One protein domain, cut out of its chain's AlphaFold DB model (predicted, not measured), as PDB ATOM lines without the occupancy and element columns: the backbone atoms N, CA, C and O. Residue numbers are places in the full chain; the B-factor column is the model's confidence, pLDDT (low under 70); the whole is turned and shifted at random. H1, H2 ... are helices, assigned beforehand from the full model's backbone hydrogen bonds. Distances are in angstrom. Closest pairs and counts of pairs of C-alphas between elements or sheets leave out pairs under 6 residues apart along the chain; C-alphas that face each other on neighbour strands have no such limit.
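What this domain is: This is residues 153 to 214 of the 221 residues of an uncharacterized protein of Natrialba asiatica (strain ATCC 700177 / DSM 12278 / JCM 9576 / FERM P-10747 / NBRC 102637 / 172P1) (UniProt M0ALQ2). One long helix, H3, has two short helices, H1 and H2, packed along its residues 191 to 202, and the three make a small cluster in which each helix touches the other two. H1 meets H3 near its first end at about a right angle, while H2 folds back with H3 as a slanting helical hairpin. The 62 printed residues hold three named helices, in the order H1, H2, H3, and no named strand: the class is all helix. The whole is compact, with a radius of gyration of the C-alphas of 12.1 A, and spans 33 by 28 by 20 A.

How they stand to each other: H1, residues 158 to 167, touches H2, residues 173 to 182, where the closest C-alphas, those of Ile 158 and Ile 179, are 6.3 A apart. Their lines stand at a steep tilt of 63 degrees, opposite ways. H3, residues 189 to 209, touches H1 with residues 191 to 195 alone, about perpendicular at 87 degrees; the closest C-alphas, those of Glu 166 and Leu 191, are 6.7 A apart. H3 touches H2 with residues 195 to 202 alone; the closest C-alphas, those of Pro 173 and Asp 202, are 6.9 A apart. H2 and H3 form a hairpin, at a steep tilt of 41 degrees, opposite ways. The helix packing is mostly crossed, with 0 of the 3 touching pairs at a shallow tilt. In H1, H2 and H3 every O i to N i+4 pair is within hydrogen-bond range.

Where its parts are: H1 begins at C-alpha 158, (-8.254, -45.985, 56.697), and is 14.1 A long. H2 begins at C-alpha 173, (-0.973, -43.062, 45.312), and is 14.4 A long. H3 is 30.3 A long and ends at C-alpha 209, (6.085, -40.341, 33.456).

The domain as a whole: The two C-alphas farthest apart, those of Asp 186 and Gly 210, are 34.0 A apart. The printed part has no cut; the link from H1 to H2 is tight and that from H2 to H3 is short. The mean pLDDT of the printed part is 71.2, and residue 181, residues 183 to 187 and residues 202 to 214 are under 70.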
ATOM      1  N   ARG A 153      -6.797 -56.862  45.139       80.25
ATOM      2  CA  ARG A 153      -7.478 -56.256  46.299       80.25
ATOM      3  C   ARG A 153      -6.556 -56.210  47.513       80.25
ATOM      4  O   ARG A 153      -6.122 -57.249  48.004       80.25
ATOM      5  N   LYS A 154      -6.339 -55.013  48.061       79.56
ATOM      6  CA  LYS A 154      -5.708 -54.803  49.374       79.56
ATOM      7  C   LYS A 154      -6.760 -54.258  50.332       79.56
ATOM      8  O   LYS A 154      -7.422 -53.268  50.040       79.56
ATOM      9  N   LYS A 155      -6.939 -54.915  51.482       76.56
ATOM     10  CA  LYS A 155      -7.818 -54.394  52.532       76.56
ATOM     11  C   LYS A 155      -7.074 -53.273  53.250       76.56
ATOM     12  O   LYS A 155      -6.058 -53.526  53.896       76.56
ATOM     13  N   THR A 156      -7.566 -52.054  53.104       75.69
ATOM     14  CA  THR A 156      -6.924 -50.862  53.654       75.69
ATOM     15  C   THR A 156      -7.563 -50.480  54.984       75.69
ATOM     16  O   THR A 156      -8.782 -50.502  55.132       75.69
ATOM     17  N   ASP A 157      -6.726 -50.150  55.963       84.12
ATOM     18  CA  ASP A 157      -7.149 -49.624  57.258       84.12
ATOM     19  C   ASP A 157      -7.058 -48.097  57.199       84.12
ATOM     20  O   ASP A 157      -5.972 -47.535  57.342       84.12
ATOM     21  N   ILE A 158      -8.188 -47.441  56.914       84.44
ATOM     22  CA  ILE A 158      -8.254 -45.985  56.697       84.44
ATOM     23  C   ILE A 158      -7.665 -45.224  57.882       84.44
ATOM     24  O   ILE A 158      -6.865 -44.319  57.681       84.44
ATOM     25  N   LYS A 159      -7.940 -45.661  59.115       85.12
ATOM     26  CA  LYS A 159      -7.406 -45.014  60.321       85.12
ATOM     27  C   LYS A 159      -5.883 -45.023  60.356       85.12
ATOM     28  O   LYS A 159      -5.266 -44.040  60.749       85.12
ATOM     29  N   LYS A 160      -5.263 -46.118  59.905       85.88
ATOM     30  CA  LYS A 160      -3.802 -46.185  59.785       85.88
ATOM     31  C   LYS A 160      -3.277 -45.283  58.680       85.88
ATOM     32  O   LYS A 160      -2.198 -44.728  58.839       85.88
ATOM     33  N   LEU A 161      -4.005 -45.142  57.575       88.00
ATOM     34  CA  LEU A 161      -3.604 -44.229  56.507       88.00
ATOM     35  C   LEU A 161      -3.704 -42.763  56.932       88.00
ATOM     36  O   LEU A 161      -2.777 -42.004  56.665       88.00
ATOM     37  N   VAL A 162      -4.765 -42.387  57.651       84.69
ATOM     38  CA  VAL A 162      -4.898 -41.054  58.257       84.69
ATOM     39  C   VAL A 162      -3.752 -40.809  59.238       84.69
ATOM     40  O   VAL A 162      -3.082 -39.788  59.150       84.69
ATOM     41  N   GLN A 163      -3.414 -41.789  60.081       86.44
ATOM     42  CA  GLN A 163      -2.265 -41.675  60.982       86.44
ATOM     43  C   GLN A 163      -0.924 -41.529  60.234       86.44
ATOM     44  O   GLN A 163      -0.057 -40.763  60.655       86.44
ATOM     45  N   LYS A 164      -0.732 -42.240  59.114       88.50
ATOM     46  CA  LYS A 164       0.444 -42.058  58.243       88.50
ATOM     47  C   LYS A 164       0.487 -40.640  57.663       88.50
ATOM     48  O   LYS A 164       1.551 -40.030  57.644       88.50
ATOM     49  N   LEU A 165      -0.657 -40.099  57.240       85.88
ATOM     50  CA  LEU A 165      -0.760 -38.723  56.748       85.88
ATOM     51  C   LEU A 165      -0.387 -37.709  57.842       85.88
ATOM     52  O   LEU A 165       0.429 -36.825  57.596       85.88
ATOM     53  N   GLU A 166      -0.915 -37.886  59.056       85.25
ATOM     54  CA  GLU A 166      -0.626 -37.048  60.232       85.25
ATOM     55  C   GLU A 166       0.852 -37.048  60.624       85.25
ATOM     56  O   GLU A 166       1.418 -36.017  60.981       85.25
ATOM     57  N   THR A 167       1.486 -38.216  60.572       87.50
ATOM     58  CA  THR A 167       2.893 -38.394  60.960       87.50
ATOM     59  C   THR A 167       3.872 -38.021  59.849       87.50
ATOM     60  O   THR A 167       5.076 -37.939  60.097       87.50
ATOM     61  N   GLY A 168       3.371 -37.745  58.642       83.81
ATOM     62  CA  GLY A 168       4.176 -37.422  57.471       83.81
ATOM     63  C   GLY A 168       4.790 -38.643  56.783       83.81
ATOM     64  O   GLY A 168       5.551 -38.458  55.831       83.81
ATOM     65  N   ASP A 169       4.439 -39.862  57.201       86.56
ATOM     66  CA  ASP A 169       4.929 -41.104  56.608       86.56
ATOM     67  C   ASP A 169       4.597 -41.188  55.099       86.56
ATOM     68  O   ASP A 169       3.588 -40.630  54.639       86.56
ATOM     69  N   PRO A 170       5.421 -41.892  54.296       83.81
ATOM     70  CA  PRO A 170       5.155 -42.084  52.874       83.81
ATOM     71  C   PRO A 170       3.826 -42.808  52.648       83.81
ATOM     72  O   PRO A 170       3.575 -43.867  53.232       83.81
ATOM     73  N   LEU A 171       2.983 -42.244  51.788       84.25
ATOM     74  CA  LEU A 171       1.724 -42.832  51.340       84.25
ATOM     75  C   LEU A 171       1.833 -43.102  49.847       84.25
ATOM     76  O   LEU A 171       2.273 -42.231  49.102       84.25
ATOM     77  N   GLU A 172       1.434 -44.300  49.435       84.88
ATOM     78  CA  GLU A 172       1.336 -44.637  48.015       84.88
ATOM     79  C   GLU A 172       0.134 -43.909  47.374       84.88
ATOM     80  O   GLU A 172      -0.843 -43.622  48.081       84.88
ATOM     81  N   PRO A 173       0.137 -43.684  46.048       77.56
ATOM     82  CA  PRO A 173      -0.973 -43.062  45.312       77.56
ATOM     83  C   PRO A 173      -2.348 -43.657  45.644       77.56
ATOM     84  O   PRO A 173      -3.308 -42.954  45.971       77.56
ATOM     85  N   ASP A 174      -2.442 -44.987  45.666       76.06
ATOM     86  CA  ASP A 174      -3.684 -45.694  45.988       76.06
ATOM     87  C   ASP A 174      -4.108 -45.537  47.453       76.06
ATOM     88  O   ASP A 174      -5.299 -45.593  47.766       76.06
ATOM     89  N   GLU A 175      -3.153 -45.319  48.360       83.31
ATOM     90  CA  GLU A 175      -3.437 -45.028  49.763       83.31
ATOM     91  C   GLU A 175      -4.000 -43.606  49.913       83.31
ATOM     92  O   GLU A 175      -4.996 -43.428  50.614       83.31
ATOM     93  N   LEU A 176      -3.460 -42.616  49.190       80.62
ATOM     94  CA  LEU A 176      -4.020 -41.256  49.137       80.62
ATOM     95  C   LEU A 176      -5.441 -41.262  48.556       80.62
ATOM     96  O   LEU A 176      -6.366 -40.715  49.163       80.62
ATOM     97  N   ARG A 177      -5.651 -41.964  47.432       72.38
ATOM     98  CA  ARG A 177      -6.980 -42.144  46.820       72.38
ATOM     99  C   ARG A 177      -7.968 -42.821  47.775       72.38
ATOM    100  O   ARG A 177      -9.143 -42.449  47.803       72.38
ATOM    101  N   ALA A 178      -7.516 -43.792  48.570       77.62
ATOM    102  CA  ALA A 178      -8.353 -44.457  49.566       77.62
ATOM    103  C   ALA A 178      -8.812 -43.507  50.687       77.62
ATOM    104  O   ALA A 178      -9.974 -43.594  51.081       77.62
ATOM    105  N   ILE A 179      -7.948 -42.594  51.155       80.31
ATOM    106  CA  ILE A 179      -8.299 -41.570  52.161       80.31
ATOM    107  C   ILE A 179      -9.342 -40.589  51.602       80.31
ATOM    108  O   ILE A 179     -10.330 -40.291  52.271       80.31
ATOM    109  N   VAL A 180      -9.169 -40.112  50.363       72.31
ATOM    110  CA  VAL A 180     -10.143 -39.204  49.723       72.31
ATOM    111  C   VAL A 180     -11.511 -39.878  49.599       72.31
ATOM    112  O   VAL A 180     -12.536 -39.301  49.954       72.31
ATOM    113  N   ARG A 181     -11.538 -41.128  49.117       68.25
ATOM    114  CA  ARG A 181     -12.784 -41.876  48.887       68.25
ATOM    115  C   ARG A 181     -13.510 -42.272  50.166       68.25
ATOM    116  O   ARG A 181     -14.721 -42.462  50.114       68.25
ATOM    117  N   SER A 182     -12.807 -42.429  51.288       72.69
ATOM    118  CA  SER A 182     -13.465 -42.774  52.549       72.69
ATOM    119  C   SER A 182     -14.305 -41.630  53.113       72.69
ATOM    120  O   SER A 182     -15.152 -41.903  53.958       72.69
ATOM    121  N   GLY A 183     -14.091 -40.386  52.655       62.56
ATOM    122  CA  GLY A 183     -14.815 -39.212  53.153       62.56
ATOM    123  C   GLY A 183     -14.687 -39.058  54.669       62.56
ATOM    124  O   GLY A 183     -15.652 -38.679  55.327       62.56
ATOM    125  N   ASP A 184     -13.534 -39.449  55.224       66.06
ATOM    126  CA  ASP A 184     -13.360 -39.573  56.669       66.06
ATOM    127  C   ASP A 184     -13.420 -38.187  57.324       66.06
ATOM    128  O   ASP A 184     -12.643 -37.287  56.993       66.06
ATOM    129  N   SER A 185     -14.368 -38.018  58.245       54.62
ATOM    130  CA  SER A 185     -14.642 -36.760  58.942       54.62
ATOM    131  C   SER A 185     -13.541 -36.349  59.920       54.62
ATOM    132  O   SER A 185     -13.561 -35.221  60.411       54.62
ATOM    133  N   ASP A 186     -12.596 -37.246  60.214       61.50
ATOM    134  CA  ASP A 186     -11.474 -36.978  61.119       61.50
ATOM    135  C   ASP A 186     -10.366 -36.120  60.463       61.50
ATOM    136  O   ASP A 186      -9.440 -35.667  61.140       61.50
ATOM    137  N   LEU A 187     -10.464 -35.836  59.157       69.12
ATOM    138  CA  LEU A 187      -9.528 -34.964  58.445       69.12
ATOM    139  C   LEU A 187      -9.748 -33.490  58.817       69.12
ATOM    140  O   LEU A 187     -10.740 -32.860  58.448       69.12
ATOM    141  N   ASN A 188      -8.787 -32.918  59.536       73.38
ATOM    142  CA  ASN A 188      -8.763 -31.489  59.836       73.38
ATOM    143  C   ASN A 188      -8.258 -30.665  58.619       73.38
ATOM    144  O   ASN A 188      -7.718 -31.239  57.672       73.38
ATOM    145  N   PRO A 189      -8.400 -29.323  58.626       72.00
ATOM    146  CA  PRO A 189      -8.002 -28.476  57.493       72.00
ATOM    147  C   PRO A 189      -6.535 -28.634  57.068       72.00
ATOM    148  O   PRO A 189      -6.239 -28.657  55.882       72.00
ATOM    149  N   GLU A 190      -5.623 -28.804  58.025       72.88
ATOM    150  CA  GLU A 190      -4.184 -28.938  57.761       72.88
ATOM    151  C   GLU A 190      -3.846 -30.289  57.107       72.88
ATOM    152  O   GLU A 190      -2.994 -30.375  56.221       72.88
ATOM    153  N   LEU A 191      -4.554 -31.353  57.496       73.06
ATOM    154  CA  LEU A 191      -4.444 -32.670  56.870       73.06
ATOM    155  C   LEU A 191      -5.041 -32.686  55.467       73.06
ATOM    156  O   LEU A 191      -4.490 -33.352  54.592       73.06
ATOM    157  N   LEU A 192      -6.135 -31.954  55.250       71.56
ATOM    158  CA  LEU A 192      -6.698 -31.765  53.919       71.56
ATOM    159  C   LEU A 192      -5.676 -31.070  53.019       71.56
ATOM    160  O   LEU A 192      -5.332 -31.626  51.983       71.56
ATOM    161  N   ASP A 193      -5.104 -29.942  53.441       75.00
ATOM    162  CA  ASP A 193      -4.091 -29.226  52.653       75.00
ATOM    163  C   ASP A 193      -2.894 -30.126  52.287       75.00
ATOM    164  O   ASP A 193      -2.438 -30.140  51.141       75.00
ATOM    165  N   ASN A 194      -2.419 -30.947  53.231       75.44
ATOM    166  CA  ASN A 194      -1.339 -31.910  52.991       75.44
ATOM    167  C   ASN A 194      -1.753 -33.016  52.001       75.44
ATOM    168  O   ASN A 194      -0.990 -33.370  51.101       75.44
ATOM    169  N   LEU A 195      -2.980 -33.532  52.124       76.38
ATOM    170  CA  LEU A 195      -3.550 -34.500  51.187       76.38
ATOM    171  C   LEU A 195      -3.617 -33.925  49.764       76.38
ATOM    172  O   LEU A 195      -3.184 -34.593  48.826       76.38
ATOM    173  N   PHE A 196      -4.094 -32.687  49.603       74.19
ATOM    174  CA  PHE A 196      -4.186 -32.021  48.299       74.19
ATOM    175  C   PHE A 196      -2.818 -31.720  47.694       74.19
ATOM    176  O   PHE A 196      -2.625 -31.962  46.502       74.19
ATOM    177  N   SER A 197      -1.855 -31.266  48.499       75.56
ATOM    178  CA  SER A 197      -0.479 -31.063  48.032       75.56
ATOM    179  C   SER A 197       0.106 -32.364  47.481       75.56
ATOM    180  O   SER A 197       0.574 -32.390  46.348       75.56
ATOM    181  N   ARG A 198       0.007 -33.467  48.236       75.19
ATOM    182  CA  ARG A 198       0.558 -34.767  47.819       75.19
ATOM    183  C   ARG A 198      -0.133 -35.336  46.582       75.19
ATOM    184  O   ARG A 198       0.541 -35.906  45.737       75.19
ATOM    185  N   LEU A 199      -1.451 -35.177  46.461       70.19
ATOM    186  CA  LEU A 199      -2.191 -35.594  45.263       70.19
ATOM    187  C   LEU A 199      -1.782 -34.792  44.027       70.19
ATOM    188  O   LEU A 199      -1.662 -35.357  42.946       70.19
ATOM    189  N   THR A 200      -1.563 -33.488  44.183       70.00
ATOM    190  CA  THR A 200      -1.140 -32.623  43.073       70.00
ATOM    191  C   THR A 200       0.269 -32.983  42.610       70.00
ATOM    192  O   THR A 200       0.512 -33.074  41.405       70.00
ATOM    193  N   ASP A 201       1.176 -33.251  43.551       72.75
ATOM    194  CA  ASP A 201       2.536 -33.713  43.256       72.75
ATOM    195  C   ASP A 201       2.526 -35.078  42.551       72.75
ATOM    196  O   ASP A 201       3.264 -35.289  41.588       72.75
ATOM    197  N   ASP A 202       1.661 -35.990  42.998       64.81
ATOM    198  CA  ASP A 202       1.526 -37.328  42.428       64.81
ATOM    199  C   ASP A 202       0.980 -37.291  40.997       64.81
ATOM    200  O   ASP A 202       1.634 -37.809  40.092       64.81
ATOM    201  N   ILE A 203      -0.132 -36.578  40.765       59.19
ATOM    202  CA  ILE A 203      -0.717 -36.367  39.429       59.19
ATOM    203  C   ILE A 203       0.312 -35.730  38.493       59.19
ATOM    204  O   ILE A 203       0.488 -36.192  37.367       59.19
ATOM    205  N   SER A 204       1.033 -34.709  38.963       59.34
ATOM    206  CA  SER A 204       2.093 -34.069  38.176       59.34
ATOM    207  C   SER A 204       3.190 -35.074  37.804       59.34
ATOM    208  O   SER A 204       3.659 -35.086  36.667       59.34
ATOM    209  N   SER A 205       3.556 -35.970  38.726       60.97
ATOM    210  CA  SER A 205       4.577 -36.994  38.492       60.97
ATOM    211  C   SER A 205       4.118 -38.125  37.561       60.97
ATOM    212  O   SER A 205       4.908 -38.588  36.738       60.97
ATOM    213  N   GLU A 206       2.862 -38.570  37.658       51.38
ATOM    214  CA  GLU A 206       2.288 -39.601  36.787       51.38
ATOM    215  C   GLU A 206       2.093 -39.056  35.354       51.38
ATOM    216  O   GLU A 206       2.333 -39.775  34.379       51.38
ATOM    217  N   MET A 207       1.753 -37.764  35.217       45.72
ATOM    218  CA  MET A 207       1.710 -37.051  33.933       45.72
ATOM    219  C   MET A 207       3.100 -36.917  33.294       45.72
ATOM    220  O   MET A 207       3.244 -37.147  32.095       45.72
ATOM    221  N   GLU A 208       4.141 -36.591  34.070       52.41
ATOM    222  CA  GLU A 208       5.524 -36.514  33.566       52.41
ATOM    223  C   GLU A 208       6.086 -37.879  33.134       52.41
ATOM    224  O   GLU A 208       6.916 -37.950  32.223       52.41
ATOM    225  N   LYS A 209       5.643 -38.970  33.768       48.50
ATOM    226  CA  LYS A 209       6.085 -40.341  33.456       48.50
ATOM    227  C   LYS A 209       5.319 -40.998  32.307       48.50
ATOM    228  O   LYS A 209       5.723 -42.074  31.870       48.50
ATOM    229  N   GLY A 210       4.234 -40.386  31.827       39.91
ATOM    230  CA  GLY A 210       3.346 -40.995  30.832       39.91
ATOM    231  C   GLY A 210       2.617 -42.243  31.349       39.91
ATOM    232  O   GLY A 210       2.191 -43.071  30.551       39.91
ATOM    233  N   GLU A 211       2.505 -42.404  32.673       40.16
ATOM    234  CA  GLU A 211       1.775 -43.515  33.310       40.16
ATOM    235  C   GLU A 211       0.261 -43.254  33.332       40.16
ATOM    236  O   GLU A 211      -0.533 -44.192  33.388       40.16
ATOM    237  N   ILE A 212      -0.139 -41.987  33.196       37.22
ATOM    238  CA  ILE A 212      -1.488 -41.612  32.783       37.22
ATOM    239  C   ILE A 212      -1.456 -41.385  31.270       37.22
ATOM    240  O   ILE A 212      -1.056 -40.317  30.802       37.22
ATOM    241  N   ASP A 213      -1.928 -42.370  30.507       34.81
ATOM    242  CA  ASP A 213      -2.306 -42.167  29.108       34.81
ATOM    243  C   ASP A 213      -3.650 -41.423  29.095       34.81
ATOM    244  O   ASP A 213      -4.732 -41.987  28.917       34.81
ATOM    245  N   LEU A 214      -3.608 -40.115  29.364       37.03
ATOM    246  CA  LEU A 214      -4.621 -39.247  28.787       37.03
ATOM    247  C   LEU A 214      -4.378 -39.406  27.296       37.03
ATOM    248  O   LEU A 214      -3.327 -38.952  26.858       37.03
TER     249      LEU A 214